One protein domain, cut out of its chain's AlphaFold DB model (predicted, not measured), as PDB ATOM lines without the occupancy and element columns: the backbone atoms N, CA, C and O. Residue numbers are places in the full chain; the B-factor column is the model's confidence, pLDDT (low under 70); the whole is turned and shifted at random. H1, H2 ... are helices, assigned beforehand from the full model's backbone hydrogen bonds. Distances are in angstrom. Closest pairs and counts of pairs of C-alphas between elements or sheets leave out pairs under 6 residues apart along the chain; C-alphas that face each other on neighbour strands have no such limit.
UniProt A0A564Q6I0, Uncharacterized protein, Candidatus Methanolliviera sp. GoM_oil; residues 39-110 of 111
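This is residues 39 to 110 of the 111 residues of an uncharacterized protein of Candidatus Methanolliviera sp. GoM_oil (UniProt A0A564Q6I0). Little regular structure is present: loops make most of the body, with the long helix H2 at one end of the longest axis and the short helix H1 well away from it. The end of H2 and the last printed residues, 105 to 110, stick out. The printed part has 72 residues with two named helices, H1 then H2, and no named strand; the class is all helix, with 21 residues in named elements. It is only just compact, close to loose, with a radius of gyration of the C-alphas of 13.3 A and spans of 39 by 27 by 24 A.

H2, residues 96 to 108, is apart from H1, residues 68 to 75. A long link of 20 residues, 76 to 95, joins them. Every O i to N i+4 pair in H2 is within hydrogen-bond range; in H1, 3 of 4 are.

H2 measures 18.4 A from C-alpha 96 at (6.053, -34.976, 45.439) to C-alpha 108 at (16.142, -43.428, 32.628). H1 measures 12.2 A, beginning at C-alpha 68 at (16.324, -16.626, 45.133).

The two C-alphas farthest apart, those of Arg 50 and Lys 110, are 39.8 A apart. The printed part has no cut. Residues 39 to 67 hold no named element. Mean pLDDT of the printed part is 92.1; residue 110 is under 70.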
ATOM      1  N   MET A  39       9.274 -47.393  44.476       91.44
ATOM      2  CA  MET A  39       8.438 -47.114  45.637       91.44
ATOM      3  C   MET A  39       9.020 -45.935  46.410       91.44
ATOM      4  O   MET A  39      10.213 -45.904  46.700       91.44
ATOM      5  N   ALA A  40       8.160 -44.989  46.773       92.81
ATOM      6  CA  ALA A  40       8.507 -43.852  47.610       92.81
ATOM      7  C   ALA A  40       7.383 -43.577  48.610       92.81
ATOM      8  O   ALA A  40       6.211 -43.844  48.337       92.81
ATOM      9  N   ILE A  41       7.744 -43.026  49.768       91.62
ATOM     10  CA  ILE A  41       6.799 -42.633  50.815       91.62
ATOM     11  C   ILE A  41       6.894 -41.119  50.979       91.62
ATOM     12  O   ILE A  41       7.894 -40.614  51.483       91.62
ATOM     13  N   ALA A  42       5.843 -40.405  50.577       92.25
ATOM     14  CA  ALA A  42       5.702 -38.984  50.873       92.25
ATOM     15  C   ALA A  42       5.311 -38.804  52.346       92.25
ATOM     16  O   ALA A  42       4.304 -39.355  52.802       92.25
ATOM     17  N   LYS A  43       6.088 -38.020  53.091       90.81
ATOM     18  CA  LYS A  43       5.751 -37.599  54.457       90.81
ATOM     19  C   LYS A  43       4.749 -36.452  54.432       90.81
ATOM     20  O   LYS A  43       3.873 -36.378  55.292       90.81
ATOM     21  N   THR A  44       4.875 -35.578  53.442       91.75
ATOM     22  CA  THR A  44       4.060 -34.375  53.290       91.75
ATOM     23  C   THR A  44       3.785 -34.074  51.818       91.75
ATOM     24  O   THR A  44       4.521 -34.489  50.928       91.75
ATOM     25  N   VAL A  45       2.682 -33.370  51.572       92.88
ATOM     26  CA  VAL A  45       2.185 -33.004  50.233       92.88
ATOM     27  C   VAL A  45       1.891 -31.503  50.139       92.88
ATOM     28  O   VAL A  45       0.952 -31.073  49.472       92.88
ATOM     29  N   GLY A  46       2.601 -30.702  50.933       94.31
ATOM     30  CA  GLY A  46       2.515 -29.245  50.923       94.31
ATOM     31  C   GLY A  46       1.296 -28.635  51.605       94.31
ATOM     32  O   GLY A  46       1.200 -27.412  51.669       94.31
ATOM     33  N   LYS A  47       0.364 -29.438  52.133       93.00
ATOM     34  CA  LYS A  47      -0.857 -28.935  52.779       93.00
ATOM     35  C   LYS A  47      -1.324 -29.772  53.961       93.00
ATOM     36  O   LYS A  47      -1.188 -30.997  53.975       93.00
ATOM     37  N   ASP A  48      -1.936 -29.102  54.931       90.31
ATOM     38  CA  ASP A  48      -2.586 -29.734  56.073       90.31
ATOM     39  C   ASP A  48      -3.996 -30.255  55.719       90.31
ATOM     40  O   ASP A  48      -4.489 -30.145  54.593       90.31
ATOM     41  N   ARG A  49      -4.686 -30.832  56.709       82.88
ATOM     42  CA  ARG A  49      -6.046 -31.376  56.530       82.88
ATOM     43  C   ARG A  49      -7.112 -30.318  56.241       82.88
ATOM     44  O   ARG A  49      -8.191 -30.674  55.781       82.88
ATOM     45  N   ARG A  50      -6.838 -29.054  56.554       86.44
ATOM     46  CA  ARG A  50      -7.723 -27.906  56.326       86.44
ATOM     47  C   ARG A  50      -7.423 -27.227  54.986       86.44
ATOM     48  O   ARG A  50      -8.112 -26.279  54.634       86.44
ATOM     49  N   GLY A  51      -6.421 -27.717  54.253       87.44
ATOM     50  CA  GLY A  51      -5.963 -27.142  52.994       87.44
ATOM     51  C   GLY A  51      -4.982 -25.983  53.163       87.44
ATOM     52  O   GLY A  51      -4.629 -25.371  52.160       87.44
ATOM     53  N   ASN A  52      -4.519 -25.684  54.382       93.50
ATOM     54  CA  ASN A  52      -3.504 -24.652  54.579       93.50
ATOM     55  C   ASN A  52      -2.151 -25.167  54.099       93.50
ATOM     56  O   ASN A  52      -1.774 -26.299  54.419       93.50
ATOM     57  N   THR A  53      -1.404 -24.323  53.394       96.12
ATOM     58  CA  THR A  53      -0.034 -24.624  52.979       96.12
ATOM     59  C   THR A  53       0.861 -24.877  54.191       96.12
ATOM     60  O   THR A  53       0.850 -24.111  55.157       96.12
ATOM     61  N   VAL A  54       1.649 -25.947  54.132       96.31
ATOM     62  CA  VAL A  54       2.679 -26.279  55.122       96.31
ATOM     63  C   VAL A  54       4.038 -25.928  54.529       96.31
ATOM     64  O   VAL A  54       4.309 -26.258  53.379       96.31
ATOM     65  N   TYR A  55       4.887 -25.256  55.308       97.44
ATOM     66  CA  TYR A  55       6.211 -24.811  54.865       97.44
ATOM     67  C   TYR A  55       7.331 -25.615  55.503       97.44
ATOM     68  O   TYR A  55       7.246 -26.014  56.669       97.44
ATOM     69  N   LYS A  56       8.406 -25.801  54.735       96.38
ATOM     70  CA  LYS A  56       9.571 -26.575  55.146       96.38
ATOM     71  C   LYS A  56      10.278 -25.885  56.306       96.38
ATOM     72  O   LYS A  56      10.504 -24.673  56.282       96.38
ATOM     73  N   ARG A  57      10.658 -26.664  57.316       96.62
ATOM     74  CA  ARG A  57      11.337 -26.177  58.523       96.62
ATOM     75  C   ARG A  57      12.719 -26.799  58.666       96.62
ATOM     76  O   ARG A  57      12.955 -27.914  58.209       96.62
ATOM     77  N   ASN A  58      13.632 -26.060  59.284       95.50
ATOM     78  CA  ASN A  58      14.934 -26.584  59.679       95.50
ATOM     79  C   ASN A  58      14.836 -27.382  60.994       95.50
ATOM     80  O   ASN A  58      13.779 -27.452  61.619       95.50
ATOM     81  N   GLU A  59      15.958 -27.944  61.441       95.50
ATOM     82  CA  GLU A  59      16.048 -28.738  62.678       95.50
ATOM     83  C   GLU A  59      15.642 -27.956  63.939       95.50
ATOM     84  O   GLU A  59      15.177 -28.538  64.913       95.50
ATOM     85  N   GLN A  60      15.749 -26.624  63.911       95.25
ATOM     86  CA  GLN A  60      15.322 -25.735  64.997       95.25
ATOM     87  C   GLN A  60      13.828 -25.366  64.915       95.25
ATOM     88  O   GLN A  60      13.352 -24.530  65.682       95.25
ATOM     89  N   GLY A  61      13.084 -25.928  63.957       94.12
ATOM     90  CA  GLY A  61      11.660 -25.664  63.747       94.12
ATOM     91  C   GLY A  61      11.342 -24.324  63.075       94.12
ATOM     92  O   GLY A  61      10.167 -23.963  62.983       94.12
ATOM     93  N   ARG A  62      12.349 -23.585  62.594       96.06
ATOM     94  CA  ARG A  62      12.161 -22.315  61.872       96.06
ATOM     95  C   ARG A  62      11.904 -22.578  60.393       96.06
ATOM     96  O   ARG A  62      12.527 -23.464  59.811       96.06
ATOM     97  N   GLU A  63      11.013 -21.800  59.782       95.69
ATOM     98  CA  GLU A  63      10.744 -21.889  58.341       95.69
ATOM     99  C   GLU A  63      12.004 -21.594  57.522       95.69
ATOM    100  O   GLU A  63      12.770 -20.673  57.819       95.69
ATOM    101  N   ILE A  64      12.211 -22.384  56.472       96.38
ATOM    102  CA  ILE A  64      13.289 -22.174  55.515       96.38
ATOM    103  C   ILE A  64      12.809 -21.162  54.474       96.38
ATOM    104  O   ILE A  64      11.836 -21.402  53.760       96.38
ATOM    105  N   ILE A  65      13.527 -20.044  54.370       96.69
ATOM    106  CA  ILE A  65      13.229 -18.964  53.426       96.69
ATOM    107  C   ILE A  65      14.378 -18.847  52.424       96.69
ATOM    108  O   ILE A  65      15.523 -18.611  52.809       96.69
ATOM    109  N   ARG A  66      14.075 -18.991  51.132       95.69
ATOM    110  CA  ARG A  66      15.021 -18.829  50.017       95.69
ATOM    111  C   ARG A  66      14.371 -18.070  48.860       95.69
ATOM    112  O   ARG A  66      13.859 -18.660  47.915       95.69
ATOM    113  N   ARG A  67      14.410 -16.736  48.926       94.12
ATOM    114  CA  ARG A  67      13.801 -15.848  47.911       94.12
ATOM    115  C   ARG A  67      14.370 -16.046  46.508       94.12
ATOM    116  O   ARG A  67      13.633 -15.959  45.538       94.12
ATOM    117  N   ASN A  68      15.655 -16.373  46.408       94.50
ATOM    118  CA  ASN A  68      16.324 -16.626  45.133       94.50
ATOM    119  C   ASN A  68      15.757 -17.840  44.372       94.50
ATOM    120  O   ASN A  68      15.988 -17.961  43.178       94.50
ATOM    121  N   LEU A  69      15.025 -18.740  45.041       93.06
ATOM    122  CA  LEU A  69      14.385 -19.877  44.379       93.06
ATOM    123  C   LEU A  69      13.047 -19.519  43.724       93.06
ATOM    124  O   LEU A  69      12.565 -20.293  42.905       93.06
ATOM    125  N   TYR A  70      12.455 -18.366  44.048       94.50
ATOM    126  CA  TYR A  70      11.144 -17.980  43.525       94.50
ATOM    127  C   TYR A  70      11.155 -17.744  42.009       94.50
ATOM    128  O   TYR A  70      10.258 -18.206  41.302       94.50
ATOM    129  N   GLU A  71      12.188 -17.071  41.494       93.25
ATOM    130  CA  GLU A  71      12.337 -16.851  40.050       93.25
ATOM    131  C   GLU A  71      12.539 -18.172  39.301       93.25
ATOM    132  O   GLU A  71      11.907 -18.396  38.269       93.25
ATOM    133  N   ASN A  72      13.361 -19.068  39.861       92.38
ATOM    134  CA  ASN A  72      13.581 -20.405  39.311       92.38
ATOM    135  C   ASN A  72      12.277 -21.208  39.282       92.38
ATOM    136  O   ASN A  72      11.945 -21.781  38.253       92.38
ATOM    137  N   TYR A  73      11.512 -21.202  40.379       91.81
ATOM    138  CA  TYR A  73      10.215 -21.875  40.455       91.81
ATOM    139  C   TYR A  73       9.219 -21.320  39.426       91.81
ATOM    140  O   TYR A  73       8.615 -22.083  38.681       91.81
ATOM    141  N   THR A  74       9.094 -19.996  39.313       92.88
ATOM    142  CA  THR A  74       8.150 -19.357  38.375       92.88
ATOM    143  C   THR A  74       8.456 -19.683  36.911       92.88
ATOM    144  O   THR A  74       7.547 -19.741  36.086       92.88
ATOM    145  N   ARG A  75       9.734 -19.885  36.573       93.94
ATOM    146  CA  ARG A  75      10.173 -20.256  35.219       93.94
ATOM    147  C   ARG A  75      10.234 -21.766  34.996       93.94
ATOM    148  O   ARG A  75      10.457 -22.185  33.863       93.94
ATOM    149  N   SER A  76      10.079 -22.557  36.056       90.75
ATOM    150  CA  SER A  76      10.179 -24.009  35.987       90.75
ATOM    151  C   SER A  76       8.977 -24.626  35.279       90.75
ATOM    152  O   SER A  76       7.847 -24.135  35.334       90.75
ATOM    153  N   THR A  77       9.242 -25.736  34.615       90.06
ATOM    154  CA  THR A  77       8.259 -26.635  34.030       90.06
ATOM    155  C   THR A  77       8.108 -27.877  34.905       90.06
ATOM    156  O   THR A  77       8.881 -28.125  35.831       90.06
ATOM    157  N   VAL A  78       7.117 -28.714  34.593       81.50
ATOM    158  CA  VAL A  78       6.864 -29.961  35.338       81.50
ATOM    159  C   VAL A  78       8.073 -30.910  35.324       81.50
ATOM    160  O   VAL A  78       8.236 -31.685  36.260       81.50
ATOM    161  N   VAL A  79       8.937 -30.839  34.305       86.31
ATOM    162  CA  VAL A  79      10.119 -31.712  34.181       86.31
ATOM    163  C   VAL A  79      11.342 -31.216  34.955       86.31
ATOM    164  O   VAL A  79      12.309 -31.958  35.090       86.31
ATOM    165  N   ASP A  80      11.302 -29.990  35.481       90.12
ATOM    166  CA  ASP A  80      12.381 -29.441  36.310       90.12
ATOM    167  C   ASP A  80      12.260 -29.876  37.775       90.12
ATOM    168  O   ASP A  80      13.203 -29.719  38.550       90.12
ATOM    169  N   PHE A  81      11.093 -30.407  38.165       92.44
ATOM    170  CA  PHE A  81      10.807 -30.909  39.512       92.44
ATOM    171  C   PHE A  81      11.156 -29.911  40.632       92.44
ATOM    172  O   PHE A  81      11.512 -30.296  41.748       92.44
ATOM    173  N   ALA A  82      11.066 -28.610  40.337       93.00
ATOM    174  CA  ALA A  82      11.417 -27.560  41.280       93.00
ATOM    175  C   ALA A  82      10.454 -27.561  42.482       93.00
ATOM    176  O   ALA A  82       9.252 -27.800  42.318       93.00
ATOM    177  N   PRO A  83      10.944 -27.260  43.699       93.50
ATOM    178  CA  PRO A  83      10.064 -27.100  44.845       93.50
ATOM    179  C   PRO A  83       9.146 -25.893  44.636       93.50
ATOM    180  O   PRO A  83       9.538 -24.900  44.024       93.50
ATOM    181  N   ILE A  84       7.945 -25.952  45.206       94.56
ATOM    182  CA  ILE A  84       7.020 -24.819  45.190       94.56
ATOM    183  C   ILE A  84       7.534 -23.754  46.162       94.56
ATOM    184  O   ILE A  84       7.799 -24.039  47.335       94.56
ATOM    185  N   VAL A  85       7.671 -22.522  45.673       96.31
ATOM    186  CA  VAL A  85       8.193 -21.390  46.447       96.31
ATOM    187  C   VAL A  85       7.243 -20.203  46.326       96.31
ATOM    188  O   VAL A  85       6.822 -19.841  45.230       96.31
ATOM    189  N   GLU A  86       6.915 -19.575  47.450       95.75
ATOM    190  CA  GLU A  86       6.122 -18.344  47.474       95.75
ATOM    191  C   GLU A  86       6.980 -17.097  47.234       95.75
ATOM    192  O   GLU A  86       8.193 -17.108  47.439       95.75
ATOM    193  N   THR A  87       6.352 -15.970  46.885       94.88
ATOM    194  CA  THR A  87       7.039 -14.698  46.586       94.88
ATOM    195  C   THR A  87       7.931 -14.204  47.733       94.88
ATOM    196  O   THR A  87       8.964 -13.578  47.506       94.88
ATOM    197  N   ASN A  88       7.577 -14.500  48.987       95.25
ATOM    198  CA  ASN A  88       8.387 -14.135  50.154       95.25
ATOM    199  C   ASN A  88       9.587 -15.076  50.397       95.25
ATOM    200  O   ASN A  88      10.404 -14.800  51.282       95.25
ATOM    201  N   GLY A  89       9.719 -16.141  49.600       96.31
ATOM    202  CA  GLY A  89      10.776 -17.143  49.656       96.31
ATOM    203  C   GLY A  89      10.453 -18.369  50.507       96.31
ATOM    204  O   GLY A  89      11.329 -19.223  50.644       96.31
ATOM    205  N   ARG A  90       9.258 -18.476  51.104       97.62
ATOM    206  CA  ARG A  90       8.863 -19.688  51.834       97.62
ATOM    207  C   ARG A  90       8.767 -20.869  50.878       97.62
ATOM    208  O   ARG A  90       8.157 -20.764  49.816       97.62
ATOM    209  N   ILE A  91       9.363 -21.987  51.276       97.31
ATOM    210  CA  ILE A  91       9.348 -23.229  50.502       97.31
ATOM    211  C   ILE A  91       8.237 -24.119  51.045       97.31
ATOM    212  O   ILE A  91       8.195 -24.385  52.249       97.31
ATOM    213  N   VAL A  92       7.349 -24.580  50.170       97.44
ATOM    214  CA  VAL A  92       6.286 -25.523  50.530       97.44
ATOM    215  C   VAL A  92       6.902 -26.875  50.884       97.44
ATOM    216  O   VAL A  92       7.812 -27.358  50.213       97.44
ATOM    217  N   ASP A  93       6.412 -27.482  51.960       97.12
ATOM    218  CA  ASP A  93       6.849 -28.794  52.427       97.12
ATOM    219  C   ASP A  93       6.122 -29.890  51.644       97.12
ATOM    220  O   ASP A  93       5.134 -30.455  52.114       97.12
ATOM    221  N   ASP A  94       6.549 -30.121  50.406       95.94
ATOM    222  CA  ASP A  94       5.975 -31.099  49.480       95.94
ATOM    223  C   ASP A  94       7.063 -32.047  48.963       95.94
ATOM    224  O   ASP A  94       8.023 -31.611  48.325       95.94
ATOM    225  N   ASP A  95       6.912 -33.342  49.243       95.50
ATOM    226  CA  ASP A  95       7.856 -34.372  48.800       95.50
ATOM    227  C   ASP A  95       7.617 -34.798  47.340       95.50
ATOM    228  O   ASP A  95       8.474 -35.446  46.735       95.50
ATOM    229  N   LEU A  96       6.463 -34.467  46.751       93.56
ATOM    230  CA  LEU A  96       6.053 -34.976  45.439       93.56
ATOM    231  C   LEU A  96       6.991 -34.582  44.284       93.56
ATOM    232  O   LEU A  96       7.273 -35.464  43.469       93.56
ATOM    233  N   PRO A  97       7.514 -33.338  44.185       94.00
ATOM    234  CA  PRO A  97       8.463 -32.987  43.128       94.00
ATOM    235  C   PRO A  97       9.732 -33.843  43.182       94.00
ATOM    236  O   PRO A  97      10.167 -34.382  42.169       94.00
ATOM    237  N   GLU A  98      10.277 -34.056  44.380       93.94
ATOM    238  CA  GLU A  98      11.478 -34.872  44.566       93.94
ATOM    239  C   GLU A  98      11.212 -36.351  44.257       93.94
ATOM    240  O   GLU A  98      12.010 -37.008  43.590       93.94
ATOM    241  N   ILE A  99      10.058 -36.878  44.673       95.00
ATOM    242  CA  ILE A  99       9.645 -38.243  44.328       95.00
ATOM    243  C   ILE A  99       9.513 -38.408  42.810       95.00
ATOM    244  O   ILE A  99       9.937 -39.429  42.267       95.00
ATOM    245  N   ALA A 100       8.961 -37.412  42.115       92.69
ATOM    246  CA  ALA A 100       8.843 -37.427  40.661       92.69
ATOM    247  C   ALA A 100      10.218 -37.394  39.974       92.69
ATOM    248  O   ALA A 100      10.439 -38.165  39.036       92.69
ATOM    249  N   ARG A 101      11.163 -36.591  40.487       93.75
ATOM    250  CA  ARG A 101      12.561 -36.578  40.032       93.75
ATOM    251  C   ARG A 101      13.202 -37.960  40.164       93.75
ATOM    252  O   ARG A 101      13.723 -38.490  39.186       93.75
ATOM    253  N   LEU A 102      13.100 -38.576  41.345       93.88
ATOM    254  CA  LEU A 102      13.650 -39.910  41.613       93.88
ATOM    255  C   LEU A 102      13.013 -40.994  40.733       93.88
ATOM    256  O   LEU A 102      13.710 -41.883  40.243       93.88
ATOM    257  N   PHE A 103      11.700 -40.918  40.498       91.81
ATOM    258  CA  PHE A 103      11.008 -41.826  39.585       91.81
ATOM    259  C   PHE A 103      11.547 -41.696  38.155       91.81
ATOM    260  O   PHE A 103      11.851 -42.705  37.516       91.81
ATOM    261  N   PHE A 104      11.703 -40.462  37.668       90.81
ATOM    262  CA  PHE A 104      12.219 -40.182  36.330       90.81
ATOM    263  C   PHE A 104      13.666 -40.668  36.157       90.81
ATOM    264  O   PHE A 104      13.990 -41.302  35.152       90.81
ATOM    265  N   GLU A 105      14.523 -40.447  37.153       90.50
ATOM    266  CA  GLU A 105      15.910 -40.929  37.161       90.50
ATOM    267  C   GLU A 105      15.992 -42.457  37.155       90.50
ATOM    268  O   GLU A 105      16.737 -43.028  36.358       90.50
ATOM    269  N   ASN A 106      15.186 -43.129  37.983       87.56
ATOM    270  CA  ASN A 106      15.119 -44.590  38.009       87.56
ATOM    271  C   ASN A 106      14.589 -45.179  36.692       87.56
ATOM    272  O   ASN A 106      14.980 -46.281  36.314       87.56
ATOM    273  N   TYR A 107      13.704 -44.469  35.988       82.50
ATOM    274  CA  TYR A 107      13.219 -44.909  34.681       82.50
ATOM    275  C   TYR A 107      14.293 -44.761  33.593       82.50
ATOM    276  O   TYR A 107      14.446 -45.649  32.759       82.50
ATOM    277  N   ARG A 108      15.075 -43.672  33.615       75.50
ATOM    278  CA  ARG A 108      16.142 -43.428  32.628       75.50
ATOM    279  C   ARG A 108      17.392 -44.271  32.840       75.50
ATOM    280  O   ARG A 108      18.048 -44.585  31.860       75.50
ATOM    281  N   SER A 109      17.743 -44.618  34.076       70.75
ATOM    282  CA  SER A 109      18.926 -45.449  34.351       70.75
ATOM    283  C   SER A 109      18.758 -46.912  33.929       70.75
ATOM    284  O   SER A 109      19.737 -47.653  33.898       70.75
ATOM    285  N   LYS A 110      17.523 -47.329  33.627       59.03
ATOM    286  CA  LYS A 110      17.159 -48.706  33.273       59.03
ATOM    287  C   LYS A 110      16.696 -48.872  31.822       59.03
ATOM    288  O   LYS A 110      16.318 -49.980  31.453       59.03
TER     289      LYS A 110